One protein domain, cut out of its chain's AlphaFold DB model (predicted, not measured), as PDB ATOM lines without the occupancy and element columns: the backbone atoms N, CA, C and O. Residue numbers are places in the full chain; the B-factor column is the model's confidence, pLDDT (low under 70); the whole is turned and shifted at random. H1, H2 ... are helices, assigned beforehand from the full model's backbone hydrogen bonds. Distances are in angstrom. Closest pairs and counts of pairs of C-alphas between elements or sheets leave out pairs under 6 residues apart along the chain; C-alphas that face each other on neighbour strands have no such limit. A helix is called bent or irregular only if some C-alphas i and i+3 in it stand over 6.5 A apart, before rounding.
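What this domain is: This is residues 18 to 109 of the 109 residues of an uncharacterized protein of Cohaesibacter celericrescens (UniProt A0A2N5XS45). One long helix, H1, curves like a hook, and the shorter helix H2 turns back from its far end into the hook's open side, with the space between left empty. The printed part has 92 residues, with two named helices, H1 then H2, and no named strand: all helix. It is extended, with a radius of gyration of the C-alphas of 22.3 A, and spans 70 by 35 by 14 A.

Where its parts are: Find C-alpha 18 at (201.419, 328.699, 155.208), where H1, residues 18 to 87, begins. By its hydrogen bonds it was assigned as one helix, but it is bent: C-alphas 72 and 75 are 7.3 A apart. Arm H1a, residues 18 to 72, measures 71.5 A and has a kink of 48 degrees near residue 62; arm H1b is residues 75 to 87. H2, residues 89 to 107, runs 26.8 A to C-alpha 107 at (179.155, 326.062, 191.007).

How they stand to each other: H1a and H1b stand at a steep tilt of 36 degrees, only just. H1b and H2 are close but not clearly touching, the closest C-alphas being Val 85 and Ala 92, 5.9 A; they are about perpendicular at 76 degrees. H1a and H2 are apart. Every O i to N i+4 pair is within hydrogen-bond range in H1b and H2, and 48 of 51 in H1a.

The domain as a whole: The C-alphas farthest apart, Glu 18 and Thr 72, are 71.5 A apart. The printed part has no cut, and the link from H1 to H2 is tight. Low confidence, under 70, falls at residues 18 to 23, 41 to 45, 63 to 78 and 109.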
ATOM      1  N   GLU A  18     202.785 328.176 155.386       59.31
ATOM      2  CA  GLU A  18     201.419 328.699 155.208       59.31
ATOM      3  C   GLU A  18     200.440 328.085 156.224       59.31
ATOM      4  O   GLU A  18     199.427 328.705 156.559       59.31
ATOM      5  N   LEU A  19     200.722 326.880 156.736       58.09
ATOM      6  CA  LEU A  19     199.896 326.209 157.745       58.09
ATOM      7  C   LEU A  19     200.125 326.794 159.149       58.09
ATOM      8  O   LEU A  19     199.158 327.002 159.881       58.09
ATOM      9  N   ASP A  20     201.369 327.146 159.492       59.25
ATOM     10  CA  ASP A  20     201.702 327.814 160.761       59.25
ATOM     11  C   ASP A  20     201.051 329.202 160.874       59.25
ATOM     12  O   ASP A  20     200.471 329.540 161.910       59.25
ATOM     13  N   GLY A  21     201.059 329.987 159.790       62.72
ATOM     14  CA  GLY A  21     200.389 331.292 159.748       62.72
ATOM     15  C   GLY A  21     198.870 331.197 159.950       62.72
ATOM     16  O   GLY A  21     198.285 331.988 160.689       62.72
ATOM     17  N   GLN A  22     198.229 330.186 159.358       59.31
ATOM     18  CA  GLN A  22     196.785 329.963 159.499       59.31
ATOM     19  C   GLN A  22     196.398 329.464 160.897       59.31
ATOM     20  O   GLN A  22     195.360 329.856 161.426       59.31
ATOM     21  N   VAL A  23     197.235 328.643 161.537       68.50
ATOM     22  CA  VAL A  23     197.006 328.205 162.923       68.50
ATOM     23  C   VAL A  23     197.114 329.381 163.893       68.50
ATOM     24  O   VAL A  23     196.322 329.463 164.835       68.50
ATOM     25  N   LEU A  24     198.054 330.304 163.668       71.44
ATOM     26  CA  LEU A  24     198.156 331.534 164.456       71.44
ATOM     27  C   LEU A  24     196.903 332.402 164.306       71.44
ATOM     28  O   LEU A  24     196.349 332.837 165.313       71.44
ATOM     29  N   GLN A  25     196.406 332.573 163.082       76.44
ATOM     30  CA  GLN A  25     195.190 333.344 162.824       76.44
ATOM     31  C   GLN A  25     193.947 332.717 163.481       76.44
ATOM     32  O   GLN A  25     193.202 333.409 164.167       76.44
ATOM     33  N   ILE A  26     193.761 331.396 163.370       82.19
ATOM     34  CA  ILE A  26     192.631 330.689 164.005       82.19
ATOM     35  C   ILE A  26     192.666 330.836 165.533       82.19
ATOM     36  O   ILE A  26     191.621 330.973 166.168       82.19
ATOM     37  N   ARG A  27     193.856 330.812 166.148       79.50
ATOM     38  CA  ARG A  27     193.997 331.019 167.599       79.50
ATOM     39  C   ARG A  27     193.559 332.419 168.013       79.50
ATOM     40  O   ARG A  27     192.894 332.553 169.039       79.50
ATOM     41  N   ASP A  28     193.905 333.424 167.219       83.62
ATOM     42  CA  ASP A  28     193.538 334.814 167.483       83.62
ATOM     43  C   ASP A  28     192.029 335.042 167.300       83.62
ATOM     44  O   ASP A  28     191.373 335.644 168.155       83.62
ATOM     45  N   ASP A  29     191.440 334.438 166.265       84.00
ATOM     46  CA  ASP A  29     189.993 334.457 166.037       84.00
ATOM     47  C   ASP A  29     189.231 333.772 167.188       84.00
ATOM     48  O   ASP A  29     188.242 334.307 167.696       84.00
ATOM     49  N   ILE A  30     189.715 332.623 167.679       80.62
ATOM     50  CA  ILE A  30     189.133 331.930 168.841       80.62
ATOM     51  C   ILE A  30     189.274 332.766 170.117       80.62
ATOM     52  O   ILE A  30     188.335 332.823 170.921       80.62
ATOM     53  N   ALA A  31     190.416 333.426 170.321       84.31
ATOM     54  CA  ALA A  31     190.614 334.316 171.459       84.31
ATOM     55  C   ALA A  31     189.626 335.491 171.416       84.31
ATOM     56  O   ALA A  31     188.994 335.807 172.429       84.31
ATOM     57  N   SER A  32     189.424 336.084 170.238       83.50
ATOM     58  CA  SER A  32     188.452 337.156 170.015       83.50
ATOM     59  C   SER A  32     187.015 336.693 170.288       83.50
ATOM     60  O   SER A  32     186.304 337.312 171.084       83.50
ATOM     61  N   LEU A  33     186.609 335.539 169.743       82.75
ATOM     62  CA  LEU A  33     185.286 334.944 169.975       82.75
ATOM     63  C   LEU A  33     185.039 334.632 171.454       82.75
ATOM     64  O   LEU A  33     183.967 334.924 171.986       82.75
ATOM     65  N   THR A  34     186.042 334.090 172.144       79.88
ATOM     66  CA  THR A  34     185.961 333.776 173.577       79.88
ATOM     67  C   THR A  34     185.812 335.045 174.410       79.88
ATOM     68  O   THR A  34     185.051 335.069 175.379       79.88
ATOM     69  N   LYS A  35     186.483 336.131 174.016       79.00
ATOM     70  CA  LYS A  35     186.383 337.436 174.675       79.00
ATOM     71  C   LYS A  35     185.012 338.076 174.452       79.00
ATOM     72  O   LYS A  35     184.416 338.572 175.405       79.00
ATOM     73  N   MET A  36     184.472 337.999 173.234       77.50
ATOM     74  CA  MET A  36     183.109 338.451 172.929       77.50
ATOM     75  C   MET A  36     182.059 337.641 173.698       77.50
ATOM     76  O   MET A  36     181.137 338.223 174.265       77.50
ATOM     77  N   LEU A  37     182.225 336.318 173.781       76.38
ATOM     78  CA  LEU A  37     181.331 335.438 174.536       76.38
ATOM     79  C   LEU A  37     181.423 335.679 176.045       76.38
ATOM     80  O   LEU A  37     180.401 335.680 176.723       76.38
ATOM     81  N   SER A  38     182.623 335.911 176.576       74.19
ATOM     82  CA  SER A  38     182.819 336.220 177.996       74.19
ATOM     83  C   SER A  38     182.194 337.567 178.355       74.19
ATOM     84  O   SER A  38     181.451 337.655 179.330       74.19
ATOM     85  N   ASN A  39     182.407 338.590 177.525       74.25
ATOM     86  CA  ASN A  39     181.820 339.913 177.727       74.25
ATOM     87  C   ASN A  39     180.289 339.888 177.589       74.25
ATOM     88  O   ASN A  39     179.590 340.440 178.433       74.25
ATOM     89  N   GLY A  40     179.750 339.211 176.569       72.94
ATOM     90  CA  GLY A  40     178.300 339.076 176.382       72.94
ATOM     91  C   GLY A  40     177.637 338.160 177.418       72.94
ATOM     92  O   GLY A  40     176.501 338.392 177.830       72.94
ATOM     93  N   GLY A  41     178.350 337.129 177.871       67.06
ATOM     94  CA  GLY A  41     177.881 336.162 178.858       67.06
ATOM     95  C   GLY A  41     177.899 336.683 180.295       67.06
ATOM     96  O   GLY A  41     177.079 336.235 181.096       67.06
ATOM     97  N   ALA A  42     178.791 337.621 180.631       68.88
ATOM     98  CA  ALA A  42     178.826 338.268 181.943       68.88
ATOM     99  C   ALA A  42     177.562 339.108 182.188       68.88
ATOM    100  O   ALA A  42     176.879 338.896 183.189       68.88
ATOM    101  N   SER A  43     177.179 339.962 181.233       68.81
ATOM    102  CA  SER A  43     175.964 340.784 181.338       68.81
ATOM    103  C   SER A  43     174.691 339.935 181.407       68.81
ATOM    104  O   SER A  43     173.815 340.178 182.232       68.81
ATOM    105  N   LYS A  44     174.618 338.867 180.598       69.31
ATOM    106  CA  LYS A  44     173.480 337.937 180.601       69.31
ATOM    107  C   LYS A  44     173.344 337.179 181.927       69.31
ATOM    108  O   LYS A  44     172.238 336.833 182.329       69.31
ATOM    109  N   ALA A  45     174.463 336.876 182.586       67.12
ATOM    110  CA  ALA A  45     174.463 336.136 183.843       67.12
ATOM    111  C   ALA A  45     173.912 336.967 185.007       67.12
ATOM    112  O   ALA A  45     173.207 336.417 185.849       67.12
ATOM    113  N   ASP A  46     174.196 338.269 185.042       73.31
ATOM    114  CA  ASP A  46     173.704 339.158 186.099       73.31
ATOM    115  C   ASP A  46     172.195 339.432 185.946       73.31
ATOM    116  O   ASP A  46     171.424 339.332 186.903       73.31
ATOM    117  N   GLU A  47     171.733 339.630 184.705       75.44
ATOM    118  CA  GLU A  47     170.303 339.684 184.372       75.44
ATOM    119  C   GLU A  47     169.579 338.390 184.764       75.44
ATOM    120  O   GLU A  47     168.536 338.431 185.421       75.44
ATOM    121  N   LEU A  48     170.155 337.235 184.414       75.12
ATOM    122  CA  LEU A  48     169.591 335.934 184.759       75.12
ATOM    123  C   LEU A  48     169.572 335.713 186.275       75.12
ATOM    124  O   LEU A  48     168.595 335.184 186.788       75.12
ATOM    125  N   SER A  49     170.612 336.132 186.998       74.06
ATOM    126  CA  SER A  49     170.680 336.059 188.462       74.06
ATOM    127  C   SER A  49     169.573 336.890 189.114       74.06
ATOM    128  O   SER A  49     168.842 336.393 189.972       74.06
ATOM    129  N   ASN A  50     169.377 338.131 188.665       80.62
ATOM    130  CA  ASN A  50     168.323 339.000 189.184       80.62
ATOM    131  C   ASN A  50     166.922 338.488 188.834       80.62
ATOM    132  O   ASN A  50     166.040 338.473 189.695       80.62
ATOM    133  N   GLN A  51     166.719 338.005 187.609       80.69
ATOM    134  CA  GLN A  51     165.450 337.416 187.192       80.69
ATOM    135  C   GLN A  51     165.166 336.103 187.930       80.69
ATOM    136  O   GLN A  51     164.031 335.858 188.337       80.69
ATOM    137  N   ALA A  52     166.186 335.275 188.157       77.81
ATOM    138  CA  ALA A  52     166.073 334.051 188.935       77.81
ATOM    139  C   ALA A  52     165.721 334.356 190.392       77.81
ATOM    140  O   ALA A  52     164.843 333.696 190.930       77.81
ATOM    141  N   LYS A  53     166.324 335.378 191.017       79.56
ATOM    142  CA  LYS A  53     165.959 335.819 192.375       79.56
ATOM    143  C   LYS A  53     164.507 336.288 192.457       79.56
ATOM    144  O   LYS A  53     163.784 335.829 193.332       79.56
ATOM    145  N   GLN A  54     164.063 337.140 191.529       81.81
ATOM    146  CA  GLN A  54     162.666 337.600 191.482       81.81
ATOM    147  C   GLN A  54     161.692 336.439 191.259       81.81
ATOM    148  O   GLN A  54     160.681 336.320 191.947       81.81
ATOM    149  N   THR A  55     162.027 335.539 190.334       79.19
ATOM    150  CA  THR A  55     161.215 334.353 190.045       79.19
ATOM    151  C   THR A  55     161.192 333.398 191.232       79.19
ATOM    152  O   THR A  55     160.137 332.880 191.566       79.19
ATOM    153  N   ALA A  56     162.326 333.182 191.900       77.88
ATOM    154  CA  ALA A  56     162.423 332.338 193.083       77.88
ATOM    155  C   ALA A  56     161.617 332.912 194.248       77.88
ATOM    156  O   ALA A  56     160.975 332.150 194.956       77.88
ATOM    157  N   GLN A  57     161.604 334.234 194.425       79.62
ATOM    158  CA  GLN A  57     160.812 334.892 195.460       79.62
ATOM    159  C   GLN A  57     159.305 334.768 195.181       79.62
ATOM    160  O   GLN A  57     158.565 334.299 196.041       79.62
ATOM    161  N   ALA A  58     158.868 335.047 193.947       78.62
ATOM    162  CA  ALA A  58     157.474 334.863 193.533       78.62
ATOM    163  C   ALA A  58     157.032 333.388 193.585       78.62
ATOM    164  O   ALA A  58     155.905 333.066 193.964       78.62
ATOM    165  N   MET A  59     157.930 332.468 193.221       76.31
ATOM    166  CA  MET A  59     157.708 331.033 193.360       76.31
ATOM    167  C   MET A  59     157.669 330.622 194.824       76.31
ATOM    168  O   MET A  59     156.826 329.811 195.153       76.31
ATOM    169  N   ALA A  60     158.510 331.160 195.708       77.56
ATOM    170  CA  ALA A  60     158.492 330.837 197.132       77.56
ATOM    171  C   ALA A  60     157.143 331.221 197.761       77.56
ATOM    172  O   ALA A  60     156.506 330.376 198.390       77.56
ATOM    173  N   GLU A  61     156.660 332.435 197.489       78.12
ATOM    174  CA  GLU A  61     155.352 332.925 197.941       78.12
ATOM    175  C   GLU A  61     154.203 332.049 197.419       78.12
ATOM    176  O   GLU A  61     153.394 331.544 198.197       78.12
ATOM    177  N   LYS A  62     154.180 331.764 196.111       74.19
ATOM    178  CA  LYS A  62     153.148 330.913 195.491       74.19
ATOM    179  C   LYS A  62     153.289 329.431 195.861       74.19
ATOM    180  O   LYS A  62     152.312 328.681 195.889       74.19
ATOM    181  N   SER A  63     154.507 328.985 196.157       68.31
ATOM    182  CA  SER A  63     154.799 327.608 196.541       68.31
ATOM    183  C   SER A  63     154.301 327.313 197.935       68.31
ATOM    184  O   SER A  63     153.987 326.172 198.192       68.31
ATOM    185  N   GLN A  64     154.174 328.279 198.839       68.88
ATOM    186  CA  GLN A  64     153.736 327.973 200.200       68.88
ATOM    187  C   GLN A  64     152.276 327.494 200.237       68.88
ATOM    188  O   GLN A  64     151.936 326.583 200.995       68.88
ATOM    189  N   GLU A  65     151.435 328.037 199.357       69.19
ATOM    190  CA  GLU A  65     150.072 327.553 199.122       69.19
ATOM    191  C   GLU A  65     150.063 326.243 198.325       69.19
ATOM    192  O   GLU A  65     149.387 325.288 198.710       69.19
ATOM    193  N   ALA A  66     150.870 326.153 197.262       66.06
ATOM    194  CA  ALA A  66     150.944 324.947 196.437       66.06
ATOM    195  C   ALA A  66     151.536 323.745 197.197       66.06
ATOM    196  O   ALA A  66     151.035 322.637 197.077       66.06
ATOM    197  N   ILE A  67     152.555 323.945 198.031       66.44
ATOM    198  CA  ILE A  67     153.205 322.932 198.873       66.44
ATOM    199  C   ILE A  67     152.234 322.444 199.943       66.44
ATOM    200  O   ILE A  67     152.215 321.251 200.230       66.44
ATOM    201  N   LYS A  68     151.390 323.307 200.520       67.69
ATOM    202  CA  LYS A  68     150.326 322.857 201.435       67.69
ATOM    203  C   LYS A  68     149.312 321.948 200.730       67.69
ATOM    204  O   LYS A  68     148.945 320.917 201.292       67.69
ATOM    205  N   ALA A  69     148.914 322.283 199.501       67.38
ATOM    206  CA  ALA A  69     148.037 321.430 198.694       67.38
ATOM    207  C   ALA A  69     148.724 320.104 198.302       67.38
ATOM    208  O   ALA A  69     148.157 319.031 198.486       67.38
ATOM    209  N   LEU A  70     149.987 320.168 197.872       64.88
ATOM    210  CA  LEU A  70     150.781 319.010 197.458       64.88
ATOM    211  C   LEU A  70     151.126 318.073 198.617       64.88
ATOM    212  O   LEU A  70     151.142 316.872 198.405       64.88
ATOM    213  N   ASN A  71     151.373 318.571 199.834       65.31
ATOM    214  CA  ASN A  71     151.653 317.712 200.997       65.31
ATOM    215  C   ASN A  71     150.495 316.752 201.303       65.31
ATOM    216  O   ASN A  71     150.731 315.645 201.778       65.31
ATOM    217  N   THR A  72     149.258 317.153 201.001       64.81
ATOM    218  CA  THR A  72     148.075 316.303 201.191       64.81
ATOM    219  C   THR A  72     147.983 315.205 200.118       64.81
ATOM    220  O   THR A  72     147.529 314.102 200.408       64.81
ATOM    221  N   GLU A  73     148.475 315.460 198.899       65.00
ATOM    222  CA  GLU A  73     148.505 314.500 197.776       65.00
ATOM    223  C   GLU A  73     149.839 313.733 197.633       65.00
ATOM    224  O   GLU A  73     149.941 312.776 196.858       65.00
ATOM    225  N   ALA A  74     150.876 314.125 198.378       64.06
ATOM    226  CA  ALA A  74     152.245 313.643 198.198       64.06
ATOM    227  C   ALA A  74     152.396 312.143 198.471       64.06
ATOM    228  O   ALA A  74     153.157 311.482 197.770       64.06
ATOM    229  N   GLY A  75     151.648 311.584 199.429       68.50
ATOM    230  CA  GLY A  75     151.759 310.166 199.792       68.50
ATOM    231  C   GLY A  75     151.391 309.211 198.649       68.50
ATOM    232  O   GLY A  75     152.082 308.219 198.411       68.50
ATOM    233  N   GLU A  76     150.348 309.524 197.875       68.88
ATOM    234  CA  GLU A  76     149.994 308.719 196.698       68.88
ATOM    235  C   GLU A  76     150.958 308.936 195.531       68.88
ATOM    236  O   GLU A  76     151.226 308.021 194.739       68.88
ATOM    237  N   LEU A  77     151.469 310.158 195.400       69.00
ATOM    238  CA  LEU A  77     152.397 310.514 194.342       69.00
ATOM    239  C   LEU A  77     153.764 309.859 194.563       69.00
ATOM    240  O   LEU A  77     154.362 309.378 193.604       69.00
ATOM    241  N   GLU A  78     154.220 309.753 195.810       68.69
ATOM    242  CA  GLU A  78     155.465 309.089 196.193       68.69
ATOM    243  C   GLU A  78     155.428 307.593 195.849       68.69
ATOM    244  O   GLU A  78     156.337 307.081 195.190       68.69
ATOM    245  N   ALA A  79     154.325 306.910 196.174       75.88
ATOM    246  CA  ALA A  79     154.123 305.510 195.802       75.88
ATOM    247  C   ALA A  79     154.150 305.307 194.271       75.88
ATOM    248  O   ALA A  79     154.762 304.360 193.761       75.88
ATOM    249  N   LYS A  80     153.541 306.228 193.511       75.94
ATOM    250  CA  LYS A  80     153.568 306.220 192.039       75.94
ATOM    251  C   LYS A  80     154.960 306.546 191.487       75.94
ATOM    252  O   LYS A  80     155.379 305.917 190.513       75.94
ATOM    253  N   LEU A  81     155.699 307.467 192.107       79.94
ATOM    254  CA  LEU A  81     157.071 307.801 191.727       79.94
ATOM    255  C   LEU A  81     158.013 306.616 191.938       79.94
ATOM    256  O   LEU A  81     158.756 306.278 191.019       79.94
ATOM    257  N   MET A  82     157.954 305.935 193.086       79.31
ATOM    258  CA  MET A  82     158.798 304.761 193.346       79.31
ATOM    259  C   MET A  82     158.562 303.648 192.318       79.31
ATOM    260  O   MET A  82     159.512 303.041 191.816       79.31
ATOM    261  N   LEU A  83     157.301 303.414 191.936       81.88
ATOM    262  CA  LEU A  83     156.960 302.472 190.868       81.88
ATOM    263  C   LEU A  83     157.511 302.914 189.504       81.88
ATOM    264  O   LEU A  83     157.993 302.078 188.739       81.88
ATOM    265  N   GLN A  84     157.463 304.209 189.189       79.56
ATOM    266  CA  GLN A  84     157.956 304.759 187.922       79.56
ATOM    267  C   GLN A  84     159.485 304.740 187.822       79.56
ATOM    268  O   GLN A  84     160.014 304.387 186.768       79.56
ATOM    269  N   VAL A  85     160.200 305.042 188.910       83.06
ATOM    270  CA  VAL A  85     161.667 304.946 188.979       83.06
ATOM    271  C   VAL A  85     162.117 303.511 188.705       83.06
ATOM    272  O   VAL A  85     163.026 303.293 187.906       83.06
ATOM    273  N   ARG A  86     161.418 302.519 189.276       84.69
ATOM    274  CA  ARG A  86     161.660 301.098 188.979       84.69
ATOM    275  C   ARG A  86     161.343 300.713 187.533       84.69
ATOM    276  O   ARG A  86     162.061 299.902 186.960       84.69
ATOM    277  N   LYS A  87     160.287 301.272 186.936       88.31
ATOM    278  CA  LYS A  87     159.897 300.987 185.542       88.31
ATOM    279  C   LYS A  87     160.813 301.653 184.511       88.31
ATOM    280  O   LYS A  87     160.925 301.145 183.399       88.31
ATOM    281  N   LYS A  88     161.433 302.791 184.842       86.88
ATOM    282  CA  LYS A  88     162.262 303.593 183.923       86.88
ATOM    283  C   LYS A  88     163.569 304.063 184.586       86.88
ATOM    284  O   LYS A  88     163.771 305.270 184.745       86.88
ATOM    285  N   PRO A  89     164.497 303.144 184.908       84.31
ATOM    286  CA  PRO A  89     165.742 303.487 185.599       84.31
ATOM    287  C   PRO A  89     166.624 304.461 184.801       84.31
ATOM    288  O   PRO A  89     167.220 305.363 185.380       84.31
ATOM    289  N   LEU A  90     166.655 304.351 183.466       91.69
ATOM    290  CA  LEU A  90     167.438 305.249 182.605       91.69
ATOM    291  C   LEU A  90     166.937 306.699 182.641       91.69
ATOM    292  O   LEU A  90     167.742 307.626 182.638       91.69
ATOM    293  N   ALA A  91     165.619 306.906 182.708       88.25
ATOM    294  CA  ALA A  91     165.047 308.245 182.803       88.25
ATOM    295  C   ALA A  91     165.373 308.888 184.160       88.25
ATOM    296  O   ALA A  91     165.767 310.049 184.208       88.25
ATOM    297  N   ALA A  92     165.274 308.117 185.250       88.19
ATOM    298  CA  ALA A  92     165.654 308.575 186.585       88.19
ATOM    299  C   ALA A  92     167.147 308.945 186.663       88.19
ATOM    300  O   ALA A  92     167.491 310.012 187.173       88.19
ATOM    301  N   LEU A  93     168.027 308.114 186.090       89.81
ATOM    302  CA  LEU A  93     169.457 308.417 185.970       89.81
ATOM    303  C   LEU A  93     169.705 309.682 185.139       89.81
ATOM    304  O   LEU A  93     170.502 310.523 185.540       89.81
ATOM    305  N   GLY A  94     168.994 309.855 184.024       93.00
ATOM    306  CA  GLY A  94     169.091 311.054 183.192       93.00
ATOM    307  C   GLY A  94     168.713 312.334 183.940       93.00
ATOM    308  O   GLY A  94     169.410 313.338 183.816       93.00
ATOM    309  N   ILE A  95     167.664 312.293 184.770       90.62
ATOM    310  CA  ILE A  95     167.270 313.429 185.617       90.62
ATOM    311  C   ILE A  95     168.348 313.723 186.666       90.62
ATOM    312  O   ILE A  95     168.721 314.881 186.831       90.62
ATOM    313  N   ALA A  96     168.880 312.701 187.343       90.94
ATOM    314  CA  ALA A  96     169.933 312.881 188.344       90.94
ATOM    315  C   ALA A  96     171.207 313.486 187.732       90.94
ATOM    316  O   ALA A  96     171.766 314.446 188.265       90.94
ATOM    317  N   VAL A  97     171.633 312.967 186.579       95.44
ATOM    318  CA  VAL A  97     172.788 313.482 185.834       95.44
ATOM    319  C   VAL A  97     172.527 314.903 185.338       95.44
ATOM    320  O   VAL A  97     173.391 315.760 185.489       95.44
ATOM    321  N   GLY A  98     171.338 315.185 184.802       93.69
ATOM    322  CA  GLY A  98     170.957 316.524 184.352       93.69
ATOM    323  C   GLY A  98     170.958 317.543 185.492       93.69
ATOM    324  O   GLY A  98     171.552 318.610 185.365       93.69
ATOM    325  N   ALA A  99     170.370 317.193 186.638       93.62
ATOM    326  CA  ALA A  99     170.361 318.043 187.824       93.62
ATOM    327  C   ALA A  99     171.781 318.290 188.363       93.62
ATOM    328  O   ALA A  99     172.148 319.433 188.632       93.62
ATOM    329  N   GLY A 100     172.605 317.241 188.460       88.25
ATOM    330  CA  GLY A 100     173.999 317.351 188.895       88.25
ATOM    331  C   GLY A 100     174.859 318.175 187.937       88.25
ATOM    332  O   GLY A 100     175.688 318.965 188.382       88.25
ATOM    333  N   PHE A 101     174.634 318.054 186.630       94.00
ATOM    334  CA  PHE A 101     175.329 318.845 185.618       94.00
ATOM    335  C   PHE A 101     174.978 320.334 185.713       94.00
ATOM    336  O   PHE A 101     175.880 321.170 185.702       94.00
ATOM    337  N   LEU A 102     173.694 320.673 185.863       92.12
ATOM    338  CA  LEU A 102     173.258 322.059 186.056       92.12
ATOM    339  C   LEU A 102     173.829 322.647 187.351       92.12
ATOM    340  O   LEU A 102     174.370 323.751 187.336       92.12
ATOM    341  N   ALA A 103     173.783 321.892 188.451       88.81
ATOM    342  CA  ALA A 103     174.381 322.306 189.717       88.81
ATOM    343  C   ALA A 103     175.896 322.530 189.582       88.81
ATOM    344  O   ALA A 103     176.412 323.564 189.998       88.81
ATOM    345  N   ALA A 104     176.610 321.609 188.932       89.38
ATOM    346  CA  ALA A 104     178.041 321.745 188.683       89.38
ATOM    347  C   ALA A 104     178.368 322.941 187.776       89.38
ATOM    348  O   ALA A 104     179.373 323.611 187.998       89.38
ATOM    349  N   MET A 105     177.536 323.235 186.773       90.69
ATOM    350  CA  MET A 105     177.702 324.396 185.897       90.69
ATOM    351  C   MET A 105     177.522 325.719 186.653       90.69
ATOM    352  O   MET A 105     178.256 326.666 186.387       90.69
ATOM    353  N   LEU A 106     176.584 325.777 187.602       84.38
ATOM    354  CA  LEU A 106     176.378 326.948 188.458       84.38
ATOM    355  C   LEU A 106     177.514 327.134 189.474       84.38
ATOM    356  O   LEU A 106     177.904 328.264 189.734       84.38
ATOM    357  N   VAL A 107     178.058 326.040 190.017       88.25
ATOM    358  CA  VAL A 107     179.155 326.062 191.007       88.25
ATOM    359  C   VAL A 107     180.523 326.338 190.374       88.25
ATOM    360  O   VAL A 107     181.430 326.820 191.042       88.25
ATOM    361  N   ARG A 108     180.706 326.023 189.087       75.12
ATOM    362  CA  ARG A 108     181.961 326.258 188.346       75.12
ATOM    363  C   ARG A 108     182.109 327.687 187.810       75.12
ATOM    364  O   ARG A 108     183.062 327.943 187.075       75.12
ATOM    365  N   LYS A 109     181.181 328.585 188.144       53.16
ATOM    366  CA  LYS A 109     181.271 330.020 187.864       53.16
ATOM    367  C   LYS A 109     181.669 330.796 189.109       53.16
ATOM    368  O   LYS A 109     181.123 330.482 190.187       53.16
TER     369      LYS A 109